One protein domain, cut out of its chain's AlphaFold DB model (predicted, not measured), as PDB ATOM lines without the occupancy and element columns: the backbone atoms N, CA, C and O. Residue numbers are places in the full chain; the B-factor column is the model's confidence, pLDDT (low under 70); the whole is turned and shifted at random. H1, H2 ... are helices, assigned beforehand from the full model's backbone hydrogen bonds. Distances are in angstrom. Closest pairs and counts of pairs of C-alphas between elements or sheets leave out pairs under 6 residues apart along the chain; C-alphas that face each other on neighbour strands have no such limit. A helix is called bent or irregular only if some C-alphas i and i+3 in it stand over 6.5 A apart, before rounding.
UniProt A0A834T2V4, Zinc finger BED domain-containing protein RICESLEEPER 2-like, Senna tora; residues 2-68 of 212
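AT A GLANCE: This is residues 2 to 68 of the 212 residues of the protein "Zinc finger BED domain-containing protein RICESLEEPER 2-like" of Senna tora (UniProt A0A834T2V4). Four short helices pack in a loose arrangement: H2 and H3 follow each other with a corner between them at Tyr 41, H1 crosses H3 on one side of this angled pair, and H4 packs slantwise on H2 on the other side. A long stretch without a named helix, residues 12 to 29, leaves H1, passes beside H2 to its far end and turns back there into the beginning of H2. The printed part has 67 residues with four named helices, in the order H1, H2, H3, H4, and no named strand; its class is all helix, with 37 residues in the helices. The whole is compact, with a radius of gyration of the C-alphas of 12.4 A, and its C-alphas span 34 by 26 by 20 A.

IN THESE COORDINATES: Start near the first printed residue, Ile 2, and find C-alpha 4 at (28.611, 22.688, -31.496); from there H1 runs over residues 4 to 11. After residues 12 to 29, look for C-alpha 30 at (36.148, 34.232, -47.142), where H2 begins; it holds residues 30 to 40, is the longest helix by residues and measures 15.8 A from first to last C-alpha. Past Tyr 41, H3 takes residues 42 to 51 and measures 14.5 A. H4 holds residues 61 to 68 and ends at C-alpha 68, at (31.235, 21.681, -53.812). No helix is bent or irregular.

HOW THE PARTS SIT: Look first at H1 and H3, which touch: their closest C-alphas, those of Ile 8 and Ala 44, are 5.9 A apart. Their lines are about perpendicular, at 89 degrees. H2 and H3 meet only through their link. H2 and H4 touch, and their closest C-alphas, those of Leu 35 and Glu 67, are 6.6 A apart. They run opposite ways at a steep tilt of 48 degrees. H3 and H4 are close but not clearly touching, with the closest C-alphas, those of Arg 42 and Trp 64, 8.0 A apart. Their shallow tilt of 34 degrees, opposite ways, is only just short of steep. H1 is apart from H2 and from H4. In the backbone, every O i to N i+4 pair is within hydrogen-bond range in H1 and H4; in H2 it is 6 of 7 pairs and in H3 5 of 6.

THE WHOLE: The two C-alphas farthest apart, those of Gln 10 and Thr 26, are 34.7 A from each other. The printed part has no cut. You will find a long link of 18 residues from H1 to H2, a tight one of 1 residue from H2 to H3, and a short one of 9 residues from H3 to H4. The mean pLDDT of the printed part is 88.9, and no printed residue is under 70.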
ATOM      1  N   ILE A   2      23.975  21.969 -25.820       77.88
ATOM      2  CA  ILE A   2      25.326  21.414 -26.016       77.88
ATOM      3  C   ILE A   2      26.051  22.327 -27.010       77.88
ATOM      4  O   ILE A   2      25.419  22.828 -27.944       77.88
ATOM      5  N   SER A   3      27.337  22.598 -26.799       84.88
ATOM      6  CA  SER A   3      28.104  23.399 -27.757       84.88
ATOM      7  C   SER A   3      28.291  22.635 -29.073       84.88
ATOM      8  O   SER A   3      28.344  21.407 -29.096       84.88
ATOM      9  N   PHE A   4      28.429  23.345 -30.196       83.38
ATOM     10  CA  PHE A   4      28.611  22.688 -31.496       83.38
ATOM     11  C   PHE A   4      29.861  21.787 -31.532       83.38
ATOM     12  O   PHE A   4      29.830  20.710 -32.119       83.38
ATOM     13  N   ASN A   5      30.932  22.171 -30.830       84.81
ATOM     14  CA  ASN A   5      32.152  21.367 -30.727       84.81
ATOM     15  C   ASN A   5      31.930  20.051 -29.967       84.81
ATOM     16  O   ASN A   5      32.394  19.001 -30.407       84.81
ATOM     17  N   GLU A   6      31.190  20.088 -28.857       85.69
ATOM     18  CA  GLU A   6      30.800  18.873 -28.128       85.69
ATOM     19  C   GLU A   6      29.881  17.989 -28.978       85.69
ATOM     20  O   GLU A   6      30.011  16.766 -28.963       85.69
ATOM     21  N   PHE A   7      28.991  18.594 -29.767       87.75
ATOM     22  CA  PHE A   7      28.118  17.865 -30.681       87.75
ATOM     23  C   PHE A   7      28.906  17.144 -31.786       87.75
ATOM     24  O   PHE A   7      28.682  15.960 -32.033       87.75
ATOM     25  N   ILE A   8      29.881  17.809 -32.414       89.12
ATOM     26  CA  ILE A   8      30.765  17.180 -33.408       89.12
ATOM     27  C   ILE A   8      31.499  15.974 -32.806       89.12
ATOM     28  O   ILE A   8      31.589  14.927 -33.452       89.12
ATOM     29  N   ALA A   9      31.995  16.101 -31.571       87.56
ATOM     30  CA  ALA A   9      32.673  15.008 -30.879       87.56
ATOM     31  C   ALA A   9      31.751  13.792 -30.666       87.56
ATOM     32  O   ALA A   9      32.209  12.658 -30.780       87.56
ATOM     33  N   GLN A  10      30.454  14.016 -30.422       88.25
ATOM     34  CA  GLN A  10      29.453  12.947 -30.316       88.25
ATOM     35  C   GLN A  10      29.143  12.274 -31.660       88.25
ATOM     36  O   GLN A  10      28.937  11.063 -31.695       88.25
ATOM     37  N   VAL A  11      29.116  13.030 -32.765       89.50
ATOM     38  CA  VAL A  11      28.879  12.472 -34.112       89.50
ATOM     39  C   VAL A  11      30.020  11.542 -34.537       89.50
ATOM     40  O   VAL A  11      29.765  10.490 -35.132       89.50
ATOM     41  N   GLY A  12      31.262  11.913 -34.209       86.50
ATOM     42  CA  GLY A  12      32.463  11.127 -34.491       86.50
ATOM     43  C   GLY A  12      32.823  11.032 -35.983       86.50
ATOM     44  O   GLY A  12      31.999  11.231 -36.877       86.50
ATOM     45  N   GLY A  13      34.090  10.719 -36.269       83.50
ATOM     46  CA  GLY A  13      34.574  10.519 -37.644       83.50
ATOM     47  C   GLY A  13      34.581  11.785 -38.511       83.50
ATOM     48  O   GLY A  13      34.411  11.687 -39.723       83.50
ATOM     49  N   ILE A  14      34.741  12.957 -37.889       86.50
ATOM     50  CA  ILE A  14      34.876  14.257 -38.556       86.50
ATOM     51  C   ILE A  14      36.256  14.818 -38.210       86.50
ATOM     52  O   ILE A  14      36.627  14.856 -37.038       86.50
ATOM     53  N   ASP A  15      37.007  15.250 -39.223       82.06
ATOM     54  CA  ASP A  15      38.272  15.962 -39.032       82.06
ATOM     55  C   ASP A  15      38.003  17.362 -38.457       82.06
ATOM     56  O   ASP A  15      37.416  18.219 -39.119       82.06
ATOM     57  N   THR A  16      38.420  17.589 -37.211       81.75
ATOM     58  CA  THR A  16      38.255  18.863 -36.494       81.75
ATOM     59  C   THR A  16      39.459  19.793 -36.623       81.75
ATOM     60  O   THR A  16      39.489  20.839 -35.973       81.75
ATOM     61  N   GLY A  17      40.437  19.471 -37.479       80.69
ATOM     62  CA  GLY A  17      41.612  20.314 -37.712       80.69
ATOM     63  C   GLY A  17      41.293  21.699 -38.293       80.69
ATOM     64  O   GLY A  17      42.136  22.593 -38.255       80.69
ATOM     65  N   MET A  18      40.078  21.911 -38.807       78.88
ATOM     66  CA  MET A  18      39.634  23.169 -39.404       78.88
ATOM     67  C   MET A  18      38.321  23.624 -38.767       78.88
ATOM     68  O   MET A  18      37.337  22.911 -38.847       78.88
ATOM     69  N   CYS A  19      38.282  24.816 -38.169       86.06
ATOM     70  CA  CYS A  19      37.049  25.368 -37.594       86.06
ATOM     71  C   CYS A  19      36.074  25.863 -38.675       86.06
ATOM     72  O   CYS A  19      36.508  26.347 -39.722       86.06
ATOM     73  N   LEU A  20      34.767  25.840 -38.372       89.38
ATOM     74  CA  LEU A  20      33.757  26.528 -39.183       89.38
ATOM     75  C   LEU A  20      34.061  28.023 -39.272       89.38
ATOM     76  O   LEU A  20      34.350  28.681 -38.267       89.38
ATOM     77  N   ARG A  21      33.977  28.563 -40.485       91.00
ATOM     78  CA  ARG A  21      34.273  29.968 -40.778       91.00
ATOM     79  C   ARG A  21      33.062  30.601 -41.439       91.00
ATOM     80  O   ARG A  21      32.440  29.982 -42.288       91.00
ATOM     81  N   LEU A  22      32.738  31.826 -41.044       91.00
ATOM     82  CA  LEU A  22      31.676  32.598 -41.682       91.00
ATOM     83  C   LEU A  22      32.228  33.360 -42.884       91.00
ATOM     84  O   LEU A  22      33.377  33.816 -42.865       91.00
ATOM     85  N   ASP A  23      31.388  33.525 -43.904       93.62
ATOM     86  CA  ASP A  23      31.684  34.435 -44.999       93.62
ATOM     87  C   ASP A  23      31.743  35.891 -44.506       93.62
ATOM     88  O   ASP A  23      31.018  36.308 -43.600       93.62
ATOM     89  N   VAL A  24      32.635  36.669 -45.111       91.31
ATOM     90  CA  VAL A  24      32.863  38.080 -44.825       91.31
ATOM     91  C   VAL A  24      32.854  38.824 -46.154       91.31
ATOM     92  O   VAL A  24      33.838  38.817 -46.880       91.31
ATOM     93  N   SER A  25      31.770  39.538 -46.447       84.06
ATOM     94  CA  SER A  25      31.524  40.168 -47.756       84.06
ATOM     95  C   SER A  25      32.629  41.105 -48.272       84.06
ATOM     96  O   SER A  25      32.705  41.372 -49.472       84.06
ATOM     97  N   THR A  26      33.488  41.616 -47.386       80.94
ATOM     98  CA  THR A  26      34.623  42.492 -47.715       80.94
ATOM     99  C   THR A  26      35.937  41.749 -47.962       80.94
ATOM    100  O   THR A  26      36.905  42.370 -48.399       80.94
ATOM    101  N   ARG A  27      36.008  40.437 -47.703       81.81
ATOM    102  CA  ARG A  27      37.207  39.612 -47.894       81.81
ATOM    103  C   ARG A  27      37.014  38.684 -49.083       81.81
ATOM    104  O   ARG A  27      36.175  37.800 -49.066       81.81
ATOM    105  N   TRP A  28      37.848  38.845 -50.105       78.06
ATOM    106  CA  TRP A  28      37.707  38.111 -51.367       78.06
ATOM    107  C   TRP A  28      37.664  36.581 -51.195       78.06
ATOM    108  O   TRP A  28      36.903  35.902 -51.876       78.06
ATOM    109  N   ASN A  29      38.465  36.026 -50.283       87.75
ATOM    110  CA  ASN A  29      38.611  34.581 -50.105       87.75
ATOM    111  C   ASN A  29      37.722  33.970 -49.005       87.75
ATOM    112  O   ASN A  29      37.761  32.755 -48.814       87.75
ATOM    113  N   SER A  30      36.926  34.760 -48.274       92.50
ATOM    114  CA  SER A  30      36.148  34.232 -47.142       92.50
ATOM    115  C   SER A  30      35.092  33.222 -47.565       92.50
ATOM    116  O   SER A  30      34.918  32.228 -46.867       92.50
ATOM    117  N   ALA A  31      34.445  33.431 -48.715       94.00
ATOM    118  CA  ALA A  31      33.422  32.524 -49.219       94.00
ATOM    119  C   ALA A  31      34.000  31.128 -49.495       94.00
ATOM    120  O   ALA A  31      33.420  30.131 -49.077       94.00
ATOM    121  N   TYR A  32      35.184  31.055 -50.117       95.31
ATOM    122  CA  TYR A  32      35.893  29.788 -50.320       95.31
ATOM    123  C   TYR A  32      36.190  29.096 -48.987       95.31
ATOM    124  O   TYR A  32      35.862  27.928 -48.812       95.31
ATOM    125  N   VAL A  33      36.769  29.830 -48.032       94.44
ATOM    126  CA  VAL A  33      37.168  29.281 -46.727       94.44
ATOM    127  C   VAL A  33      35.953  28.815 -45.916       94.44
ATOM    128  O   VAL A  33      36.022  27.796 -45.229       94.44
ATOM    129  N   MET A  34      34.832  29.536 -46.002       95.88
ATOM    130  CA  MET A  34      33.561  29.112 -45.418       95.88
ATOM    131  C   MET A  34      33.118  27.783 -46.028       95.88
ATOM    132  O   MET A  34      32.920  26.834 -45.275       95.88
ATOM    133  N   LEU A  35      33.007  27.699 -47.359       95.75
ATOM    134  CA  LEU A  35      32.547  26.492 -48.054       95.75
ATOM    135  C   LEU A  35      33.464  25.293 -47.783       95.75
ATOM    136  O   LEU A  35      32.983  24.218 -47.433       95.75
ATOM    137  N   GLU A  36      34.783  25.484 -47.867       95.19
ATOM    138  CA  GLU A  36      35.778  24.451 -47.564       95.19
ATOM    139  C   GLU A  36      35.594  23.898 -46.145       95.19
ATOM    140  O   GLU A  36      35.584  22.680 -45.950       95.19
ATOM    141  N   SER A  37      35.390  24.778 -45.160       93.69
ATOM    142  CA  SER A  37      35.135  24.350 -43.784       93.69
ATOM    143  C   SER A  37      33.768  23.671 -43.634       93.69
ATOM    144  O   SER A  37      33.685  22.600 -43.039       93.69
ATOM    145  N   ALA A  38      32.701  24.236 -44.204       93.75
ATOM    146  CA  ALA A  38      31.332  23.747 -44.054       93.75
ATOM    147  C   ALA A  38      31.157  22.331 -44.617       93.75
ATOM    148  O   ALA A  38      30.549  21.483 -43.959       93.75
ATOM    149  N   ILE A  39      31.765  22.048 -45.773       93.94
ATOM    150  CA  ILE A  39      31.714  20.734 -46.428       93.94
ATOM    151  C   ILE A  39      32.300  19.638 -45.525       93.94
ATOM    152  O   ILE A  39      31.721  18.554 -45.424       93.94
ATOM    153  N   LYS A  40      33.384  19.914 -44.782       92.12
ATOM    154  CA  LYS A  40      33.954  18.952 -43.814       92.12
ATOM    155  C   LYS A  40      32.974  18.588 -42.698       92.12
ATOM    156  O   LYS A  40      32.981  17.462 -42.202       92.12
ATOM    157  N   TYR A  41      32.097  19.519 -42.336       92.44
ATOM    158  CA  TYR A  41      31.083  19.342 -41.300       92.44
ATOM    159  C   TYR A  41      29.717  18.900 -41.837       92.44
ATOM    160  O   TYR A  41      28.775  18.796 -41.051       92.44
ATOM    161  N   ARG A  42      29.587  18.559 -43.129       92.88
ATOM    162  CA  ARG A  42      28.326  18.093 -43.743       92.88
ATOM    163  C   ARG A  42      27.621  17.013 -42.917       92.88
ATOM    164  O   ARG A  42      26.416  17.092 -42.687       92.88
ATOM    165  N   ARG A  43      28.375  16.029 -42.407       91.25
ATOM    166  CA  ARG A  43      27.834  14.968 -41.539       91.25
ATOM    167  C   ARG A  43      27.302  15.516 -40.212       91.25
ATOM    168  O   ARG A  43      26.226  15.105 -39.792       91.25
ATOM    169  N   ALA A  44      28.017  16.448 -39.579       91.94
ATOM    170  CA  ALA A  44      27.552  17.093 -38.353       91.94
ATOM    171  C   ALA A  44      26.261  17.881 -38.598       91.94
ATOM    172  O   ALA A  44      25.323  17.729 -37.826       91.94
ATOM    173  N   PHE A  45      26.154  18.647 -39.688       92.25
ATOM    174  CA  PHE A  45      24.910  19.348 -40.032       92.25
ATOM    175  C   PHE A  45      23.737  18.383 -40.247       92.25
ATOM    176  O   PHE A  45      22.643  18.614 -39.727       92.25
ATOM    177  N   GLY A  46      23.979  17.264 -40.937       91.44
ATOM    178  CA  GLY A  46      22.982  16.211 -41.123       91.44
ATOM    179  C   GLY A  46      22.540  15.561 -39.808       91.44
ATOM    180  O   GLY A  46      21.354  15.339 -39.603       91.44
ATOM    181  N   SER A  47      23.462  15.291 -38.882       91.25
ATOM    182  CA  SER A  47      23.103  14.782 -37.552       91.25
ATOM    183  C   SER A  47      22.385  15.833 -36.701       91.25
ATOM    184  O   SER A  47      21.470  15.494 -35.952       91.25
ATOM    185  N   LEU A  48      22.775  17.105 -36.816       90.44
ATOM    186  CA  LEU A  48      22.195  18.199 -36.041       90.44
ATOM    187  C   LEU A  48      20.724  18.422 -36.402       90.44
ATOM    188  O   LEU A  48      19.923  18.659 -35.506       90.44
ATOM    189  N   SER A  49      20.352  18.273 -37.677       90.25
ATOM    190  CA  SER A  49      18.953  18.404 -38.121       90.25
ATOM    191  C   SER A  49      18.028  17.319 -37.574       90.25
ATOM    192  O   SER A  49      16.834  17.556 -37.405       90.25
ATOM    193  N   LEU A  50      18.574  16.147 -37.242       88.25
ATOM    194  CA  LEU A  50      17.829  15.076 -36.581       88.25
ATOM    195  C   LEU A  50      17.706  15.305 -35.068       88.25
ATOM    196  O   LEU A  50      16.719  14.889 -34.462       88.25
ATOM    197  N   PHE A  51      18.709  15.940 -34.458       87.56
ATOM    198  CA  PHE A  51      18.786  16.135 -33.011       87.56
ATOM    199  C   PHE A  51      18.059  17.402 -32.535       87.56
ATOM    200  O   PHE A  51      17.313  17.357 -31.555       87.56
ATOM    201  N   ASP A  52      18.247  18.529 -33.225       86.94
ATOM    202  CA  ASP A  52      17.651  19.817 -32.876       86.94
ATOM    203  C   ASP A  52      16.511  20.179 -33.834       86.94
ATOM    204  O   ASP A  52      16.724  20.614 -34.963       86.94
ATOM    205  N   LYS A  53      15.271  20.076 -33.344       83.50
ATOM    206  CA  LYS A  53      14.058  20.440 -34.101       83.50
ATOM    207  C   LYS A  53      13.999  21.924 -34.488       83.50
ATOM    208  O   LYS A  53      13.194  22.296 -35.344       83.50
ATOM    209  N   ASN A  54      14.804  22.780 -33.858       86.62
ATOM    210  CA  ASN A  54      14.910  24.194 -34.214       86.62
ATOM    211  C   ASN A  54      15.925  24.442 -35.338       86.62
ATOM    212  O   ASN A  54      15.901  25.518 -35.940       86.62
ATOM    213  N   PHE A  55      16.778  23.466 -35.665       84.88
ATOM    214  CA  PHE A  55      17.731  23.567 -36.764       84.88
ATOM    215  C   PHE A  55      17.031  23.309 -38.107       84.88
ATOM    216  O   PHE A  55      16.924  22.182 -38.585       84.88
ATOM    217  N   ARG A  56      16.514  24.383 -38.713       78.75
ATOM    218  CA  ARG A  56      15.684  24.319 -39.934       78.75
ATOM    219  C   ARG A  56      16.454  24.442 -41.249       78.75
ATOM    220  O   ARG A  56      15.854  24.294 -42.305       78.75
ATOM    221  N   SER A  57      17.747  24.747 -41.203       79.88
ATOM    222  CA  SER A  57      18.531  25.178 -42.367       79.88
ATOM    223  C   SER A  57      19.695  24.233 -42.671       79.88
ATOM    224  O   SER A  57      20.818  24.680 -42.888       79.88
ATOM    225  N   CYS A  58      19.450  22.921 -42.638       88.56
ATOM    226  CA  CYS A  58      20.412  21.952 -43.157       88.56
ATOM    227  C   CYS A  58      20.345  21.954 -44.690       88.56
ATOM    228  O   CYS A  58      19.254  21.711 -45.214       88.56
ATOM    229  N   PRO A  59      21.463  22.163 -45.408       92.38
ATOM    230  CA  PRO A  59      21.461  22.060 -46.858       92.38
ATOM    231  C   PRO A  59      21.054  20.653 -47.309       92.38
ATOM    232  O   PRO A  59      21.425  19.640 -46.698       92.38
ATOM    233  N   SER A  60      20.275  20.603 -48.381       93.38
ATOM    234  CA  SER A  60      19.909  19.391 -49.108       93.38
ATOM    235  C   SER A  60      21.114  18.794 -49.839       93.38
ATOM    236  O   SER A  60      22.144  19.440 -50.029       93.38
ATOM    237  N   ASN A  61      21.000  17.545 -50.297       93.25
ATOM    238  CA  ASN A  61      22.075  16.916 -51.072       93.25
ATOM    239  C   ASN A  61      22.400  17.679 -52.362       93.25
ATOM    240  O   ASN A  61      23.564  17.734 -52.749       93.25
ATOM    241  N   GLU A  62      21.397  18.280 -53.005       93.44
ATOM    242  CA  GLU A  62      21.585  19.108 -54.199       93.44
ATOM    243  C   GLU A  62      22.323  20.411 -53.889       93.44
ATOM    244  O   GLU A  62      23.207  20.811 -54.648       93.44
ATOM    245  N   GLU A  63      22.017  21.044 -52.757       94.06
ATOM    246  CA  GLU A  63      22.730  22.239 -52.298       94.06
ATOM    247  C   GLU A  63      24.181  21.919 -51.939       94.06
ATOM    248  O   GLU A  63      25.068  22.626 -52.400       94.06
ATOM    249  N   TRP A  64      24.454  20.808 -51.247       95.31
ATOM    250  CA  TRP A  64      25.831  20.376 -50.982       95.31
ATOM    251  C   TRP A  64      26.629  20.122 -52.266       95.31
ATOM    252  O   TRP A  64      27.778  20.544 -52.370       95.31
ATOM    253  N   MET A  65      26.026  19.477 -53.272       94.31
ATOM    254  CA  MET A  65      26.677  19.288 -54.578       94.31
ATOM    255  C   MET A  65      26.969  20.628 -55.267       94.31
ATOM    256  O   MET A  65      28.000  20.787 -55.920       94.31
ATOM    257  N   ARG A  66      26.073  21.609 -55.125       94.44
ATOM    258  CA  ARG A  66      26.287  22.963 -55.646       94.44
ATOM    259  C   ARG A  66      27.405  23.683 -54.892       94.44
ATOM    260  O   ARG A  66      28.251  24.298 -55.530       94.44
ATOM    261  N   GLU A  67      27.441  23.582 -53.569       94.31
ATOM    262  CA  GLU A  67      28.492  24.163 -52.729       94.31
ATOM    263  C   GLU A  67      29.879  23.606 -53.071       94.31
ATOM    264  O   GLU A  67      30.840  24.371 -53.143       94.31
ATOM    265  N   GLU A  68      29.987  22.304 -53.353       95.31
ATOM    266  CA  GLU A  68      31.235  21.681 -53.812       95.31
ATOM    267  C   GLU A  68      31.718  22.294 -55.135       95.31
ATOM    268  O   GLU A  68      32.871  22.726 -55.217       95.31
TER     269      GLU A  68